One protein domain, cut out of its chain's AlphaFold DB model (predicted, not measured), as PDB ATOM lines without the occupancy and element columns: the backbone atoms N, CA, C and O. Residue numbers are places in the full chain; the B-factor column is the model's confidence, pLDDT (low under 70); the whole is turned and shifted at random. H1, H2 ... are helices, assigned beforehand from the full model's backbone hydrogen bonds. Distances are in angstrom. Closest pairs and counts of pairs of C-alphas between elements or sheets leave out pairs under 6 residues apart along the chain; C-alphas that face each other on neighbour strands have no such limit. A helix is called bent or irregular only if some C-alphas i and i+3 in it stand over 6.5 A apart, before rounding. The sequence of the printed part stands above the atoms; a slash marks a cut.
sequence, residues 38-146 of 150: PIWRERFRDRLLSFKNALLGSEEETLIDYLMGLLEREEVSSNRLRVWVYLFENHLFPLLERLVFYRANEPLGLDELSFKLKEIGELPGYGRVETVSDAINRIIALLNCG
ATOM      1  N   PRO A  38      61.263 -16.716  24.265       57.47
ATOM      2  CA  PRO A  38      60.239 -16.050  23.441       57.47
ATOM      3  C   PRO A  38      59.996 -16.743  22.089       57.47
ATOM      4  O   PRO A  38      58.857 -16.884  21.651       57.47
ATOM      5  N   ILE A  39      61.067 -17.235  21.455       73.44
ATOM      6  CA  ILE A  39      61.053 -17.691  20.054       73.44
ATOM      7  C   ILE A  39      60.188 -18.943  19.862       73.44
ATOM      8  O   ILE A  39      59.474 -19.056  18.867       73.44
ATOM      9  N   TRP A  40      60.228 -19.906  20.791       79.81
ATOM     10  CA  TRP A  40      59.432 -21.132  20.641       79.81
ATOM     11  C   TRP A  40      57.939 -20.860  20.832       79.81
ATOM     12  O   TRP A  40      57.123 -21.434  20.111       79.81
ATOM     13  N   ARG A  41      57.583 -19.975  21.773       84.56
ATOM     14  CA  ARG A  41      56.188 -19.658  22.092       84.56
ATOM     15  C   ARG A  41      55.526 -18.946  20.921       84.56
ATOM     16  O   ARG A  41      54.442 -19.348  20.510       84.56
ATOM     17  N   GLU A  42      56.200 -17.944  20.360       86.31
ATOM     18  CA  GLU A  42      55.730 -17.219  19.176       86.31
ATOM     19  C   GLU A  42      55.605 -18.156  17.970       86.31
ATOM     20  O   GLU A  42      54.527 -18.276  17.392       86.31
ATOM     21  N   ARG A  43      56.644 -18.957  17.691       88.56
ATOM     22  CA  ARG A  43      56.606 -19.969  16.624       88.56
ATOM     23  C   ARG A  43      55.433 -20.942  16.776       88.56
ATOM     24  O   ARG A  43      54.794 -21.292  15.784       88.56
ATOM     25  N   PHE A  44      55.171 -21.436  17.986       92.06
ATOM     26  CA  PHE A  44      54.083 -22.392  18.214       92.06
ATOM     27  C   PHE A  44      52.724 -21.728  18.065       92.06
ATOM     28  O   PHE A  44      51.837 -22.306  17.440       92.06
ATOM     29  N   ARG A  45      52.582 -20.505  18.581       93.06
ATOM     30  CA  ARG A  45      51.373 -19.698  18.444       93.06
ATOM     31  C   ARG A  45      51.042 -19.430  16.978       93.06
ATOM     32  O   ARG A  45      49.915 -19.687  16.570       93.06
ATOM     33  N   ASP A  46      52.014 -19.012  16.173       93.31
ATOM     34  CA  ASP A  46      51.803 -18.717  14.749       93.31
ATOM     35  C   ASP A  46      51.400 -19.964  13.953       93.31
ATOM     36  O   ASP A  46      50.511 -19.930  13.091       93.31
ATOM     37  N   ARG A  47      52.021 -21.106  14.270       95.38
ATOM     38  CA  ARG A  47      51.696 -22.379  13.622       95.38
ATOM     39  C   ARG A  47      50.314 -22.886  14.043       95.38
ATOM     40  O   ARG A  47      49.543 -23.301  13.181       95.38
ATOM     41  N   LEU A  48      49.958 -22.791  15.328       96.69
ATOM     42  CA  LEU A  48      48.602 -23.090  15.805       96.69
ATOM     43  C   LEU A  48      47.557 -22.181  15.161       96.69
ATOM     44  O   LEU A  48      46.528 -22.677  14.719       96.69
ATOM     45  N   LEU A  49      47.830 -20.880  15.050       96.00
ATOM     46  CA  LEU A  49      46.931 -19.929  14.399       96.00
ATOM     47  C   LEU A  49      46.693 -20.301  12.929       96.00
ATOM     48  O   LEU A  49      45.567 -20.223  12.438       96.00
ATOM     49  N   SER A  50      47.735 -20.768  12.237       96.19
ATOM     50  CA  SER A  50      47.619 -21.267  10.863       96.19
ATOM     51  C   SER A  50      46.694 -22.487  10.775       96.19
ATOM     52  O   SER A  50      45.821 -22.529   9.907       96.19
ATOM     53  N   PHE A  51      46.820 -23.447  11.700       96.62
ATOM     54  CA  PHE A  51      45.910 -24.597  11.765       96.62
ATOM     55  C   PHE A  51      44.489 -24.203  12.151       96.62
ATOM     56  O   PHE A  51      43.549 -24.699  11.537       96.62
ATOM     57  N   LYS A  52      44.322 -23.284  13.107       95.69
ATOM     58  CA  LYS A  52      43.013 -22.754  13.494       95.69
ATOM     59  C   LYS A  52      42.273 -22.212  12.274       95.69
ATOM     60  O   LYS A  52      41.142 -22.604  12.014       95.69
ATOM     61  N   ASN A  53      42.938 -21.367  11.491       94.25
ATOM     62  CA  ASN A  53      42.351 -20.778  10.290       94.25
ATOM     63  C   ASN A  53      42.003 -21.838   9.232       94.25
ATOM     64  O   ASN A  53      40.980 -21.719   8.563       94.25
ATOM     65  N   ALA A  54      42.828 -22.880   9.090       94.12
ATOM     66  CA  ALA A  54      42.565 -23.990   8.170       94.12
ATOM     67  C   ALA A  54      41.408 -24.903   8.624       94.12
ATOM     68  O   ALA A  54      40.829 -25.616   7.805       94.12
ATOM     69  N   LEU A  55      41.078 -24.893   9.917       93.88
ATOM     70  CA  LEU A  55      40.074 -25.749  10.551       93.88
ATOM     71  C   LEU A  55      38.869 -24.943  11.067       93.88
ATOM     72  O   LEU A  55      38.124 -25.426  11.915       93.88
ATOM     73  N   LEU A  56      38.671 -23.726  10.554       93.25
ATOM     74  CA  LEU A  56      37.611 -22.821  10.990       93.25
ATOM     75  C   LEU A  56      36.229 -23.489  10.894       93.25
ATOM     76  O   LEU A  56      35.845 -24.007   9.842       93.25
ATOM     77  N   GLY A  57      35.472 -23.439  11.988       90.44
ATOM     78  CA  GLY A  57      34.143 -24.032  12.102       90.44
ATOM     79  C   GLY A  57      34.132 -25.520  12.459       90.44
ATOM     80  O   GLY A  57      33.056 -26.120  12.440       90.44
ATOM     81  N   SER A  58      35.280 -26.126  12.780       91.50
ATOM     82  CA  SER A  58      35.341 -27.508  13.262       91.50
ATOM     83  C   SER A  58      35.501 -27.619  14.774       91.50
ATOM     84  O   SER A  58      35.873 -26.666  15.454       91.50
ATOM     85  N   GLU A  59      35.242 -28.811  15.313       91.38
ATOM     86  CA  GLU A  59      35.360 -29.077  16.752       91.38
ATOM     87  C   GLU A  59      36.779 -28.794  17.275       91.38
ATOM     88  O   GLU A  59      36.954 -28.190  18.337       91.38
ATOM     89  N   GLU A  60      37.800 -29.157  16.494       94.00
ATOM     90  CA  GLU A  60      39.214 -28.991  16.839       94.00
ATOM     91  C   GLU A  60      39.653 -27.524  16.926       94.00
ATOM     92  O   GLU A  60      40.636 -27.236  17.609       94.00
ATOM     93  N   GLU A  61      38.929 -26.588  16.297       94.38
ATOM     94  CA  GLU A  61      39.211 -25.150  16.403       94.38
ATOM     95  C   GLU A  61      39.233 -24.704  17.872       94.38
ATOM     96  O   GLU A  61      40.161 -24.027  18.319       94.38
ATOM     97  N   THR A  62      38.245 -25.159  18.650       94.50
ATOM     98  CA  THR A  62      38.113 -24.804  20.070       94.50
ATOM     99  C   THR A  62      39.246 -25.374  20.926       94.50
ATOM    100  O   THR A  62      39.694 -24.736  21.881       94.50
ATOM    101  N   LEU A  63      39.763 -26.551  20.563       96.06
ATOM    102  CA  LEU A  63      40.898 -27.177  21.241       96.06
ATOM    103  C   LEU A  63      42.215 -26.470  20.904       96.06
ATOM    104  O   LEU A  63      43.083 -26.330  21.767       96.06
ATOM    105  N   ILE A  64      42.357 -25.977  19.671       96.00
ATOM    106  CA  ILE A  64      43.500 -25.147  19.272       96.00
ATOM    107  C   ILE A  64      43.485 -23.813  20.028       96.00
ATOM    108  O   ILE A  64      44.530 -23.389  20.524       96.00
ATOM    109  N   ASP A  65      42.317 -23.188  20.191       94.56
ATOM    110  CA  ASP A  65      42.167 -21.986  21.021       94.56
ATOM    111  C   ASP A  65      42.588 -22.227  22.470       94.56
ATOM    112  O   ASP A  65      43.329 -21.427  23.051       94.56
ATOM    113  N   TYR A  66      42.186 -23.365  23.038       94.31
ATOM    114  CA  TYR A  66      42.624 -23.761  24.370       94.31
ATOM    115  C   TYR A  66      44.155 -23.900  24.456       94.31
ATOM    116  O   TYR A  66      44.770 -23.374  25.385       94.31
ATOM    117  N   LEU A  67      44.789 -24.555  23.477       94.19
ATOM    118  CA  LEU A  67      46.247 -24.729  23.423       94.19
ATOM    119  C   LEU A  67      47.003 -23.400  23.298       94.19
ATOM    120  O   LEU A  67      48.038 -23.225  23.944       94.19
ATOM    121  N   MET A  68      46.492 -22.451  22.508       92.94
ATOM    122  CA  MET A  68      47.056 -21.096  22.439       92.94
ATOM    123  C   MET A  68      46.939 -20.375  23.785       92.94
ATOM    124  O   MET A  68      47.910 -19.776  24.244       92.94
ATOM    125  N   GLY A  69      45.793 -20.497  24.460       90.69
ATOM    126  CA  GLY A  69      45.620 -19.963  25.811       90.69
ATOM    127  C   GLY A  69      46.578 -20.595  26.827       90.69
ATOM    128  O   GLY A  69      47.092 -19.899  27.701       90.69
ATOM    129  N   LEU A  70      46.867 -21.893  26.700       89.31
ATOM    130  CA  LEU A  70      47.844 -22.584  27.543       89.31
ATOM    131  C   LEU A  70      49.266 -22.044  27.308       89.31
ATOM    132  O   LEU A  70      49.973 -21.739  28.265       89.31
ATOM    133  N   LEU A  71      49.662 -21.848  26.043       87.69
ATOM    134  CA  LEU A  71      50.962 -21.267  25.666       87.69
ATOM    135  C   LEU A  71      51.198 -19.878  26.268       87.69
ATOM    136  O   LEU A  71      52.326 -19.558  26.645       87.69
ATOM    137  N   GLU A  72      50.157 -19.047  26.329       84.31
ATOM    138  CA  GLU A  72      50.256 -17.673  26.832       84.31
ATOM    139  C   GLU A  72      50.366 -17.606  28.363       84.31
ATOM    140  O   GLU A  72      50.994 -16.686  28.887       84.31
ATOM    141  N   ARG A  73      49.788 -18.579  29.079       79.25
ATOM    142  CA  ARG A  73      49.714 -18.582  30.552       79.25
ATOM    143  C   ARG A  73      50.904 -19.256  31.227       79.25
ATOM    144  O   ARG A  73      51.212 -18.911  32.363       79.25
ATOM    145  N   GLU A  74      51.548 -20.210  30.562       71.94
ATOM    146  CA  GLU A  74      52.519 -21.078  31.224       71.94
ATOM    147  C   GLU A  74      53.922 -20.450  31.300       71.94
ATOM    148  O   GLU A  74      54.560 -20.176  30.275       71.94
ATOM    149  N   GLU A  75      54.455 -20.286  32.513       68.75
ATOM    150  CA  GLU A  75      55.889 -20.082  32.731       68.75
ATOM    151  C   GLU A  75      56.595 -21.437  32.673       68.75
ATOM    152  O   GLU A  75      56.574 -22.239  33.606       68.75
ATOM    153  N   VAL A  76      57.178 -21.734  31.515       65.25
ATOM    154  CA  VAL A  76      57.702 -23.067  31.231       65.25
ATOM    155  C   VAL A  76      59.154 -23.173  31.699       65.25
ATOM    156  O   VAL A  76      60.051 -22.566  31.112       65.25
ATOM    157  N   SER A  77      59.399 -23.986  32.731       69.44
ATOM    158  CA  SER A  77      60.757 -24.367  33.141       69.44
ATOM    159  C   SER A  77      61.507 -25.067  31.997       69.44
ATOM    160  O   SER A  77      60.901 -25.639  31.090       69.44
ATOM    161  N   SER A  78      62.841 -25.080  32.024       67.31
ATOM    162  CA  SER A  78      63.651 -25.664  30.939       67.31
ATOM    163  C   SER A  78      63.343 -27.147  30.666       67.31
ATOM    164  O   SER A  78      63.351 -27.575  29.509       67.31
ATOM    165  N   ASN A  79      63.022 -27.932  31.699       70.50
ATOM    166  CA  ASN A  79      62.612 -29.331  31.555       70.50
ATOM    167  C   ASN A  79      61.207 -29.455  30.962       70.50
ATOM    168  O   ASN A  79      60.999 -30.228  30.024       70.50
ATOM    169  N   ARG A  80      60.263 -28.644  31.444       77.38
ATOM    170  CA  ARG A  80      58.895 -28.620  30.920       77.38
ATOM    171  C   ARG A  80      58.869 -28.157  29.462       77.38
ATOM    172  O   ARG A  80      58.113 -28.696  28.660       77.38
ATOM    173  N   LEU A  81      59.792 -27.278  29.071       82.19
ATOM    174  CA  LEU A  81      59.939 -26.806  27.696       82.19
ATOM    175  C   LEU A  81      60.302 -27.943  26.744       82.19
ATOM    176  O   LEU A  81      59.780 -28.006  25.636       82.19
ATOM    177  N   ARG A  82      61.158 -28.878  27.170       82.56
ATOM    178  CA  ARG A  82      61.509 -30.046  26.348       82.56
ATOM    179  C   ARG A  82      60.296 -30.926  26.083       82.56
ATOM    180  O   ARG A  82      60.114 -31.364  24.951       82.56
ATOM    181  N   VAL A  83      59.464 -31.145  27.102       84.00
ATOM    182  CA  VAL A  83      58.219 -31.917  26.972       84.00
ATOM    183  C   VAL A  83      57.257 -31.214  26.020       84.00
ATOM    184  O   VAL A  83      56.741 -31.844  25.102       84.00
ATOM    185  N   TRP A  84      57.079 -29.903  26.177       88.31
ATOM    186  CA  TRP A  84      56.238 -29.103  25.289       88.31
ATOM    187  C   TRP A  84      56.712 -29.170  23.841       88.31
ATOM    188  O   TRP A  84      55.934 -29.518  22.959       88.31
ATOM    189  N   VAL A  85      57.995 -28.909  23.591       88.00
ATOM    190  CA  VAL A  85      58.565 -28.985  22.241       88.00
ATOM    191  C   VAL A  85      58.399 -30.383  21.656       88.00
ATOM    192  O   VAL A  85      58.002 -30.517  20.501       88.00
ATOM    193  N   TYR A  86      58.649 -31.425  22.452       89.44
ATOM    194  CA  TYR A  86      58.470 -32.805  22.018       89.44
ATOM    195  C   TYR A  86      57.020 -33.092  21.606       89.44
ATOM    196  O   TYR A  86      56.797 -33.588  20.503       89.44
ATOM    197  N   LEU A  87      56.046 -32.751  22.454       91.38
ATOM    198  CA  LEU A  87      54.626 -33.000  22.195       91.38
ATOM    199  C   LEU A  87      54.108 -32.198  20.997       91.38
ATOM    200  O   LEU A  87      53.406 -32.743  20.148       91.38
ATOM    201  N   PHE A  88      54.483 -30.927  20.889       94.00
ATOM    202  CA  PHE A  88      54.043 -30.080  19.786       94.00
ATOM    203  C   PHE A  88      54.626 -30.529  18.443       94.00
ATOM    204  O   PHE A  88      53.880 -30.760  17.493       94.00
ATOM    205  N   GLU A  89      55.948 -30.687  18.363       92.19
ATOM    206  CA  GLU A  89      56.630 -30.952  17.091       92.19
ATOM    207  C   GLU A  89      56.472 -32.398  16.612       92.19
ATOM    208  O   GLU A  89      56.410 -32.625  15.407       92.19
ATOM    209  N   ASN A  90      56.382 -33.374  17.523       92.38
ATOM    210  CA  ASN A  90      56.309 -34.787  17.129       92.38
ATOM    211  C   ASN A  90      54.881 -35.330  17.092       92.38
ATOM    212  O   ASN A  90      54.638 -36.302  16.381       92.38
ATOM    213  N   HIS A  91      53.936 -34.725  17.818       94.88
ATOM    214  CA  HIS A  91      52.581 -35.272  17.949       94.88
ATOM    215  C   HIS A  91      51.514 -34.315  17.447       94.88
ATOM    216  O   HIS A  91      50.819 -34.647  16.488       94.88
ATOM    217  N   LEU A  92      51.418 -33.120  18.030       97.25
ATOM    218  CA  LEU A  92      50.329 -32.193  17.733       97.25
ATOM    219  C   LEU A  92      50.379 -31.656  16.303       97.25
ATOM    220  O   LEU A  92      49.407 -31.799  15.566       97.25
ATOM    221  N   PHE A  93      51.490 -31.039  15.891       97.12
ATOM    222  CA  PHE A  93      51.571 -30.454  14.553       97.12
ATOM    223  C   PHE A  93      51.456 -31.510  13.455       97.12
ATOM    224  O   PHE A  93      50.640 -31.303  12.560       97.12
ATOM    225  N   PRO A  94      52.136 -32.672  13.530       97.44
ATOM    226  CA  PRO A  94      51.928 -33.718  12.537       97.44
ATOM    227  C   PRO A  94      50.479 -34.222  12.490       97.44
ATOM    228  O   PRO A  94      49.964 -34.469  11.404       97.44
ATOM    229  N   LEU A  95      49.792 -34.341  13.634       97.94
ATOM    230  CA  LEU A  95      48.368 -34.692  13.655       97.94
ATOM    231  C   LEU A  95      47.522 -33.654  12.903       97.94
ATOM    232  O   LEU A  95      46.718 -34.025  12.048       97.94
ATOM    233  N   LEU A  96      47.721 -32.366  13.195       97.69
ATOM    234  CA  LEU A  96      46.976 -31.275  12.561       97.69
ATOM    235  C   LEU A  96      47.273 -31.166  11.057       97.69
ATOM    236  O   LEU A  96      46.359 -30.939  10.269       97.69
ATOM    237  N   GLU A  97      48.518 -31.399  10.635       97.25
ATOM    238  CA  GLU A  97      48.894 -31.459   9.215       97.25
ATOM    239  C   GLU A  97      48.149 -32.575   8.482       97.25
ATOM    240  O   GLU A  97      47.599 -32.346   7.402       97.25
ATOM    241  N   ARG A  98      48.083 -33.775   9.076       97.06
ATOM    242  CA  ARG A  98      47.339 -34.903   8.498       97.06
ATOM    243  C   ARG A  98      45.840 -34.642   8.465       97.06
ATOM    244  O   ARG A  98      45.210 -34.971   7.465       97.06
ATOM    245  N   LEU A  99      45.286 -34.011   9.497       96.44
ATOM    246  CA  LEU A  99      43.878 -33.622   9.527       96.44
ATOM    247  C   LEU A  99      43.533 -32.645   8.401       96.44
ATOM    248  O   LEU A  99      42.571 -32.869   7.668       96.44
ATOM    249  N   VAL A 100      44.320 -31.575   8.254       95.94
ATOM    250  CA  VAL A 100      44.115 -30.579   7.192       95.94
ATOM    251  C   VAL A 100      44.239 -31.236   5.820       95.94
ATOM    252  O   VAL A 100      43.394 -31.012   4.954       95.94
ATOM    253  N   PHE A 101      45.251 -32.088   5.630       95.31
ATOM    254  CA  PHE A 101      45.435 -32.813   4.378       95.31
ATOM    255  C   PHE A 101      44.237 -33.713   4.047       95.31
ATOM    256  O   PHE A 101      43.724 -33.640   2.931       95.31
ATOM    257  N   TYR A 102      43.772 -34.508   5.014       95.38
ATOM    258  CA  TYR A 102      42.616 -35.390   4.852       95.38
ATOM    259  C   TYR A 102      41.350 -34.607   4.491       95.38
ATOM    260  O   TYR A 102      40.696 -34.918   3.498       95.38
ATOM    261  N   ARG A 103      41.045 -33.526   5.220       92.38
ATOM    262  CA  ARG A 103      39.856 -32.700   4.946       92.38
ATOM    263  C   ARG A 103      39.870 -32.047   3.570       92.38
ATOM    264  O   ARG A 103      38.816 -31.877   2.967       92.38
ATOM    265  N   ALA A 104      41.046 -31.670   3.074       92.56
ATOM    266  CA  ALA A 104      41.173 -31.052   1.760       92.56
ATOM    267  C   ALA A 104      41.092 -32.060   0.598       92.56
ATOM    268  O   ALA A 104      40.821 -31.650  -0.529       92.56
ATOM    269  N   ASN A 105      41.343 -33.353   0.844       92.25
ATOM    270  CA  ASN A 105      41.560 -34.347  -0.214       92.25
ATOM    271  C   ASN A 105      40.762 -35.648  -0.027       92.25
ATOM    272  O   ASN A 105      41.116 -36.662  -0.632       92.25
ATOM    273  N   GLU A 106      39.713 -35.644   0.799       87.81
ATOM    274  CA  GLU A 106      38.960 -36.853   1.148       87.81
ATOM    275  C   GLU A 106      38.551 -37.657  -0.110       87.81
ATOM    276  O   GLU A 106      37.988 -37.084  -1.050       87.81
ATOM    277  N   PRO A 107      38.843 -38.979  -0.175       87.62
ATOM    278  CA  PRO A 107      39.278 -39.869   0.915       87.62
ATOM    279  C   PRO A 107      40.798 -39.993   1.148       87.62
ATOM    280  O   PRO A 107      41.213 -40.772   2.006       87.62
ATOM    281  N   LEU A 108      41.646 -39.276   0.406       91.25
ATOM    282  CA  LEU A 108      43.102 -39.354   0.583       91.25
ATOM    283  C   LEU A 108      43.511 -38.814   1.961       91.25
ATOM    284  O   LEU A 108      42.983 -37.803   2.409       91.25
ATOM    285  N   GLY A 109      44.477 -39.456   2.622       89.31
ATOM    286  CA  GLY A 109      44.977 -39.015   3.930       89.31
ATOM    287  C   GLY A 109      44.341 -39.700   5.142       89.31
ATOM    288  O   GLY A 109      44.815 -39.491   6.259       89.31
ATOM    289  N   LEU A 110      43.286 -40.504   4.950       93.88
ATOM    290  CA  LEU A 110      42.600 -41.190   6.051       93.88
ATOM    291  C   LEU A 110      43.505 -42.210   6.750       93.88
ATOM    292  O   LEU A 110      43.504 -42.289   7.979       93.88
ATOM    293  N   ASP A 111      44.285 -42.975   5.984       95.19
ATOM    294  CA  ASP A 111      45.181 -43.998   6.526       95.19
ATOM    295  C   ASP A 111      46.313 -43.361   7.338       95.19
ATOM    296  O   ASP A 111      46.606 -43.803   8.450       95.19
ATOM    297  N   GLU A 112      46.917 -42.280   6.831       95.00
ATOM    298  CA  GLU A 112      47.961 -41.547   7.545       95.00
ATOM    299  C   GLU A 112      47.429 -40.870   8.810       95.00
ATOM    300  O   GLU A 112      48.105 -40.877   9.842       95.00
ATOM    301  N   LEU A 113      46.219 -40.301   8.750       96.25
ATOM    302  CA  LEU A 113      45.560 -39.728   9.920       96.25
ATOM    303  C   LEU A 113      45.277 -40.815  10.962       96.25
ATOM    304  O   LEU A 113      45.633 -40.659  12.129       96.25
ATOM    305  N   SER A 114      44.717 -41.946  10.534       96.12
ATOM    306  CA  SER A 114      44.405 -43.087  11.401       96.12
ATOM    307  C   SER A 114      45.660 -43.685  12.039       96.12
ATOM    308  O   SER A 114      45.667 -43.997  13.232       96.12
ATOM    309  N   PHE A 115      46.751 -43.797  11.276       96.19
ATOM    310  CA  PHE A 115      48.047 -44.213  11.805       96.19
ATOM    311  C   PHE A 115      48.532 -43.250  12.892       96.19
ATOM    312  O   PHE A 115      48.958 -43.694  13.959       96.19
ATOM    313  N   LYS A 116      48.406 -41.935  12.664       96.12
ATOM    314  CA  LYS A 116      48.836 -40.940  13.650       96.12
ATOM    315  C   LYS A 116      47.981 -40.951  14.919       96.12
ATOM    316  O   LYS A 116      48.527 -40.812  16.011       96.12
ATOM    317  N   LEU A 117      46.669 -41.169  14.798       97.00
ATOM    318  CA  LEU A 117      45.784 -41.358  15.954       97.00
ATOM    319  C   LEU A 117      46.218 -42.557  16.800       97.00
ATOM    320  O   LEU A 117      46.290 -42.454  18.025       97.00
ATOM    321  N   LYS A 118      46.576 -43.671  16.152       95.44
ATOM    322  CA  LYS A 118      47.084 -44.859  16.843       95.44
ATOM    323  C   LYS A 118      48.405 -44.583  17.563       95.44
ATOM    324  O   LYS A 118      48.528 -44.955  18.725       95.44
ATOM    325  N   GLU A 119      49.345 -43.896  16.913       94.38
ATOM    326  CA  GLU A 119      50.629 -43.498  17.515       94.38
ATOM    327  C   GLU A 119      50.421 -42.645  18.781       94.38
ATOM    328  O   GLU A 119      51.022 -42.904  19.820       94.38
ATOM    329  N   ILE A 120      49.503 -41.674  18.741       93.62
ATOM    330  CA  ILE A 120      49.154 -40.861  19.919       93.62
ATOM    331  C   ILE A 120      48.434 -41.703  20.984       93.62
ATOM    332  O   ILE A 120      48.609 -41.482  22.184       93.62
ATOM    333  N   GLY A 121      47.654 -42.702  20.568       90.62
ATOM    334  CA  GLY A 121      47.037 -43.682  21.460       90.62
ATOM    335  C   GLY A 121      48.042 -44.508  22.271       90.62
ATOM    336  O   GLY A 121      47.693 -44.966  23.360       90.62
ATOM    337  N   GLU A 122      49.279 -44.653  21.792       91.06
ATOM    338  CA  GLU A 122      50.374 -45.337  22.497       91.06
ATOM    339  C   GLU A 122      51.078 -44.442  23.532       91.06
ATOM    340  O   GLU A 122      51.792 -44.951  24.399       91.06
ATOM    341  N   LEU A 123      50.855 -43.121  23.497       88.88
ATOM    342  CA  LEU A 123      51.358 -42.215  24.529       88.88
ATOM    343  C   LEU A 123      50.691 -42.496  25.886       88.88
ATOM    344  O   LEU A 123      49.510 -42.864  25.929       88.88
ATOM    345  N   PRO A 124      51.411 -42.275  27.003       84.19
ATOM    346  CA  PRO A 124      50.840 -42.433  28.334       84.19
ATOM    347  C   PRO A 124      49.616 -41.527  28.521       84.19
ATOM    348  O   PRO A 124      49.570 -40.400  28.034       84.19
ATOM    349  N   GLY A 125      48.608 -42.026  29.232       78.75
ATOM    350  CA  GLY A 125      47.396 -41.272  29.528       78.75
ATOM    351  C   GLY A 125      46.169 -42.158  29.707       78.75
ATOM    352  O   GLY A 125      46.204 -43.368  29.486       78.75
ATOM    353  N   TYR A 126      45.060 -41.532  30.095       69.00
ATOM    354  CA  TYR A 126      43.763 -42.190  30.255       69.00
ATOM    355  C   TYR A 126      42.914 -42.063  28.986       69.00
ATOM    356  O   TYR A 126      43.061 -41.101  28.231       69.00
ATOM    357  N   GLY A 127      42.049 -43.047  28.732       75.94
ATOM    358  CA  GLY A 127      41.131 -43.062  27.586       75.94
ATOM    359  C   GLY A 127      41.664 -43.779  26.341       75.94
ATOM    360  O   GLY A 127      42.853 -44.074  26.225       75.94
ATOM    361  N   ARG A 128      40.760 -44.100  25.413       87.44
ATOM    362  CA  ARG A 128      41.116 -44.551  24.060       87.44
ATOM    363  C   ARG A 128      41.170 -43.338  23.139       87.44
ATOM    364  O   ARG A 128      40.421 -42.394  23.347       87.44
ATOM    365  N   VAL A 129      42.055 -43.380  22.149       93.88
ATOM    366  CA  VAL A 129      42.131 -42.362  21.097       93.88
ATOM    367  C   VAL A 129      41.436 -42.927  19.868       93.88
ATOM    368  O   VAL A 129      41.993 -43.788  19.187       93.88
ATOM    369  N   GLU A 130      40.201 -42.489  19.630       93.25
ATOM    370  CA  GLU A 130      39.400 -42.899  18.467       93.25
ATOM    371  C   GLU A 130      39.154 -41.715  17.526       93.25
ATOM    372  O   GLU A 130      39.052 -41.894  16.313       93.25
ATOM    373  N   THR A 131      39.129 -40.499  18.072       95.94
ATOM    374  CA  THR A 131      38.942 -39.255  17.326       95.94
ATOM    375  C   THR A 131      40.158 -38.335  17.421       95.94
ATOM    376  O   THR A 131      41.028 -38.474  18.286       95.94
ATOM    377  N   VAL A 132      40.206 -37.338  16.536       96.31
ATOM    378  CA  VAL A 132      41.212 -36.269  16.589       96.31
ATOM    379  C   VAL A 132      41.083 -35.457  17.876       96.31
ATOM    380  O   VAL A 132      42.092 -35.145  18.506       96.31
ATOM    381  N   SER A 133      39.854 -35.177  18.310       96.12
ATOM    382  CA  SER A 133      39.583 -34.505  19.580       96.12
ATOM    383  C   SER A 133      40.157 -35.285  20.768       96.12
ATOM    384  O   SER A 133      40.796 -34.684  21.633       96.12
ATOM    385  N   ASP A 134      40.032 -36.618  20.791       95.44
ATOM    386  CA  ASP A 134      40.646 -37.454  21.837       95.44
ATOM    387  C   ASP A 134      42.173 -37.341  21.832       95.44
ATOM    388  O   ASP A 134      42.800 -37.211  22.886       95.44
ATOM    389  N   ALA A 135      42.778 -37.364  20.641       96.19
ATOM    390  CA  ALA A 135      44.222 -37.250  20.478       96.19
ATOM    391  C   ALA A 135      44.747 -35.897  20.988       96.19
ATOM    392  O   ALA A 135      45.718 -35.854  21.748       96.19
ATOM    393  N   ILE A 136      44.081 -34.794  20.624       96.00
ATOM    394  CA  ILE A 136      44.444 -33.448  21.087       96.00
ATOM    395  C   ILE A 136      44.254 -33.334  22.605       96.00
ATOM    396  O   ILE A 136      45.147 -32.842  23.294       96.00
ATOM    397  N   ASN A 137      43.150 -33.850  23.151       94.38
ATOM    398  CA  ASN A 137      42.904 -33.852  24.595       94.38
ATOM    399  C   ASN A 137      43.948 -34.667  25.370       94.38
ATOM    400  O   ASN A 137      44.378 -34.249  26.446       94.38
ATOM    401  N   ARG A 138      44.420 -35.792  24.818       93.00
ATOM    402  CA  ARG A 138      45.537 -36.546  25.405       93.00
ATOM    403  C   ARG A 138      46.821 -35.719  25.434       93.00
ATOM    404  O   ARG A 138      47.498 -35.697  26.460       93.00
ATOM    405  N   ILE A 139      47.144 -35.020  24.347       93.75
ATOM    406  CA  ILE A 139      48.317 -34.136  24.302       93.75
ATOM    407  C   ILE A 139      48.183 -33.011  25.337       93.75
ATOM    408  O   ILE A 139      49.128 -32.756  26.080       93.75
ATOM    409  N   ILE A 140      47.006 -32.389  25.445       92.81
ATOM    410  CA  ILE A 140      46.711 -31.370  26.462       92.81
ATOM    411  C   ILE A 140      46.930 -31.916  27.877       92.81
ATOM    412  O   ILE A 140      47.591 -31.271  28.689       92.81
ATOM    413  N   ALA A 141      46.422 -33.116  28.174       90.12
ATOM    414  CA  ALA A 141      46.616 -33.742  29.478       90.12
ATOM    415  C   ALA A 141      48.110 -33.921  29.794       90.12
ATOM    416  O   ALA A 141      48.558 -33.547  30.875       90.12
ATOM    417  N   LEU A 142      48.901 -34.397  28.828       89.06
ATOM    418  CA  LEU A 142      50.348 -34.563  28.989       89.06
ATOM    419  C   LEU A 142      51.096 -33.240  29.205       89.06
ATOM    420  O   LEU A 142      52.053 -33.204  29.978       89.06
ATOM    421  N   LEU A 143      50.656 -32.148  28.572       88.31
ATOM    422  CA  LEU A 143      51.218 -30.809  28.799       88.31
ATOM    423  C   LEU A 143      50.962 -30.307  30.231       88.31
ATOM    424  O   LEU A 143      51.797 -29.589  30.800       88.31
ATOM    425  N   ASN A 144      49.835 -30.715  30.819       84.31
ATOM    426  CA  ASN A 144      49.421 -30.342  32.169       84.31
ATOM    427  C   ASN A 144      50.043 -31.226  33.265       84.31
ATOM    428  O   ASN A 144      50.334 -30.715  34.341       84.31
ATOM    429  N   CYS A 145      50.315 -32.510  33.002       73.94
ATOM    430  CA  CYS A 145      50.877 -33.440  33.997       73.94
ATOM    431  C   CYS A 145      52.338 -33.154  34.398       73.94
ATOM    432  O   CYS A 145      52.805 -33.678  35.401       73.94
ATOM    433  N   GLY A 146      53.082 -32.331  33.655       57.19
ATOM    434  CA  GLY A 146      54.491 -32.022  33.946       57.19
ATOM    435  C   GLY A 146      54.741 -31.048  35.110       57.19
ATOM    436  O   GLY A 146      55.765 -30.368  35.080       57.19
TER     437      GLY A 146
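This is residues 38 to 146 of the 150 residues of an uncharacterized protein of Thermovibrio guaymasensis (UniProt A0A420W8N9). Five nearly aligned helices form a bundle in two layers: H1, the bent H3 and H4 side by side, with H2 and H5 over them. The printed part has 109 residues, helices H1 to H5 in order, no named strand, class all helix; it is compact, radius of gyration of the C-alphas 13.5 A, spans 41 by 28 by 19 A.

H1, residues 38 to 54, begins at C-alpha 38 (60.239, -16.050, 23.441) and measures 24.7 A; H2, 59 to 73, 22.5 A. H3, 78 to 105, assigned as one helix by its hydrogen bonds, is bent, C-alphas 90 and 93 being 6.9 A apart; its arms are H3a, 78 to 90, and H3b, 93 to 105. H4 is 110 to 121; H5, 132 to 145, measures 20.1 A.

H1 and H2 form a hairpin, closest C-alphas Lys 52 and Glu 61, 5.4 A, opposite ways at a shallow tilt of 15 degrees. H3b and H4 form another, closest C-alphas Arg 98 and Leu 113, 5.3 A. H5 touches H2, closest C-alphas Ser 133 and Glu 60, 6.2 A. Every O i to N i+4 pair is within hydrogen-bond range in H1, H3a, H3b, H4 and H5; in H2, 10 of 11.

The printed part has no cut and no long link. Residues 38, 75 to 78, 126 and 146 have pLDDT under 70.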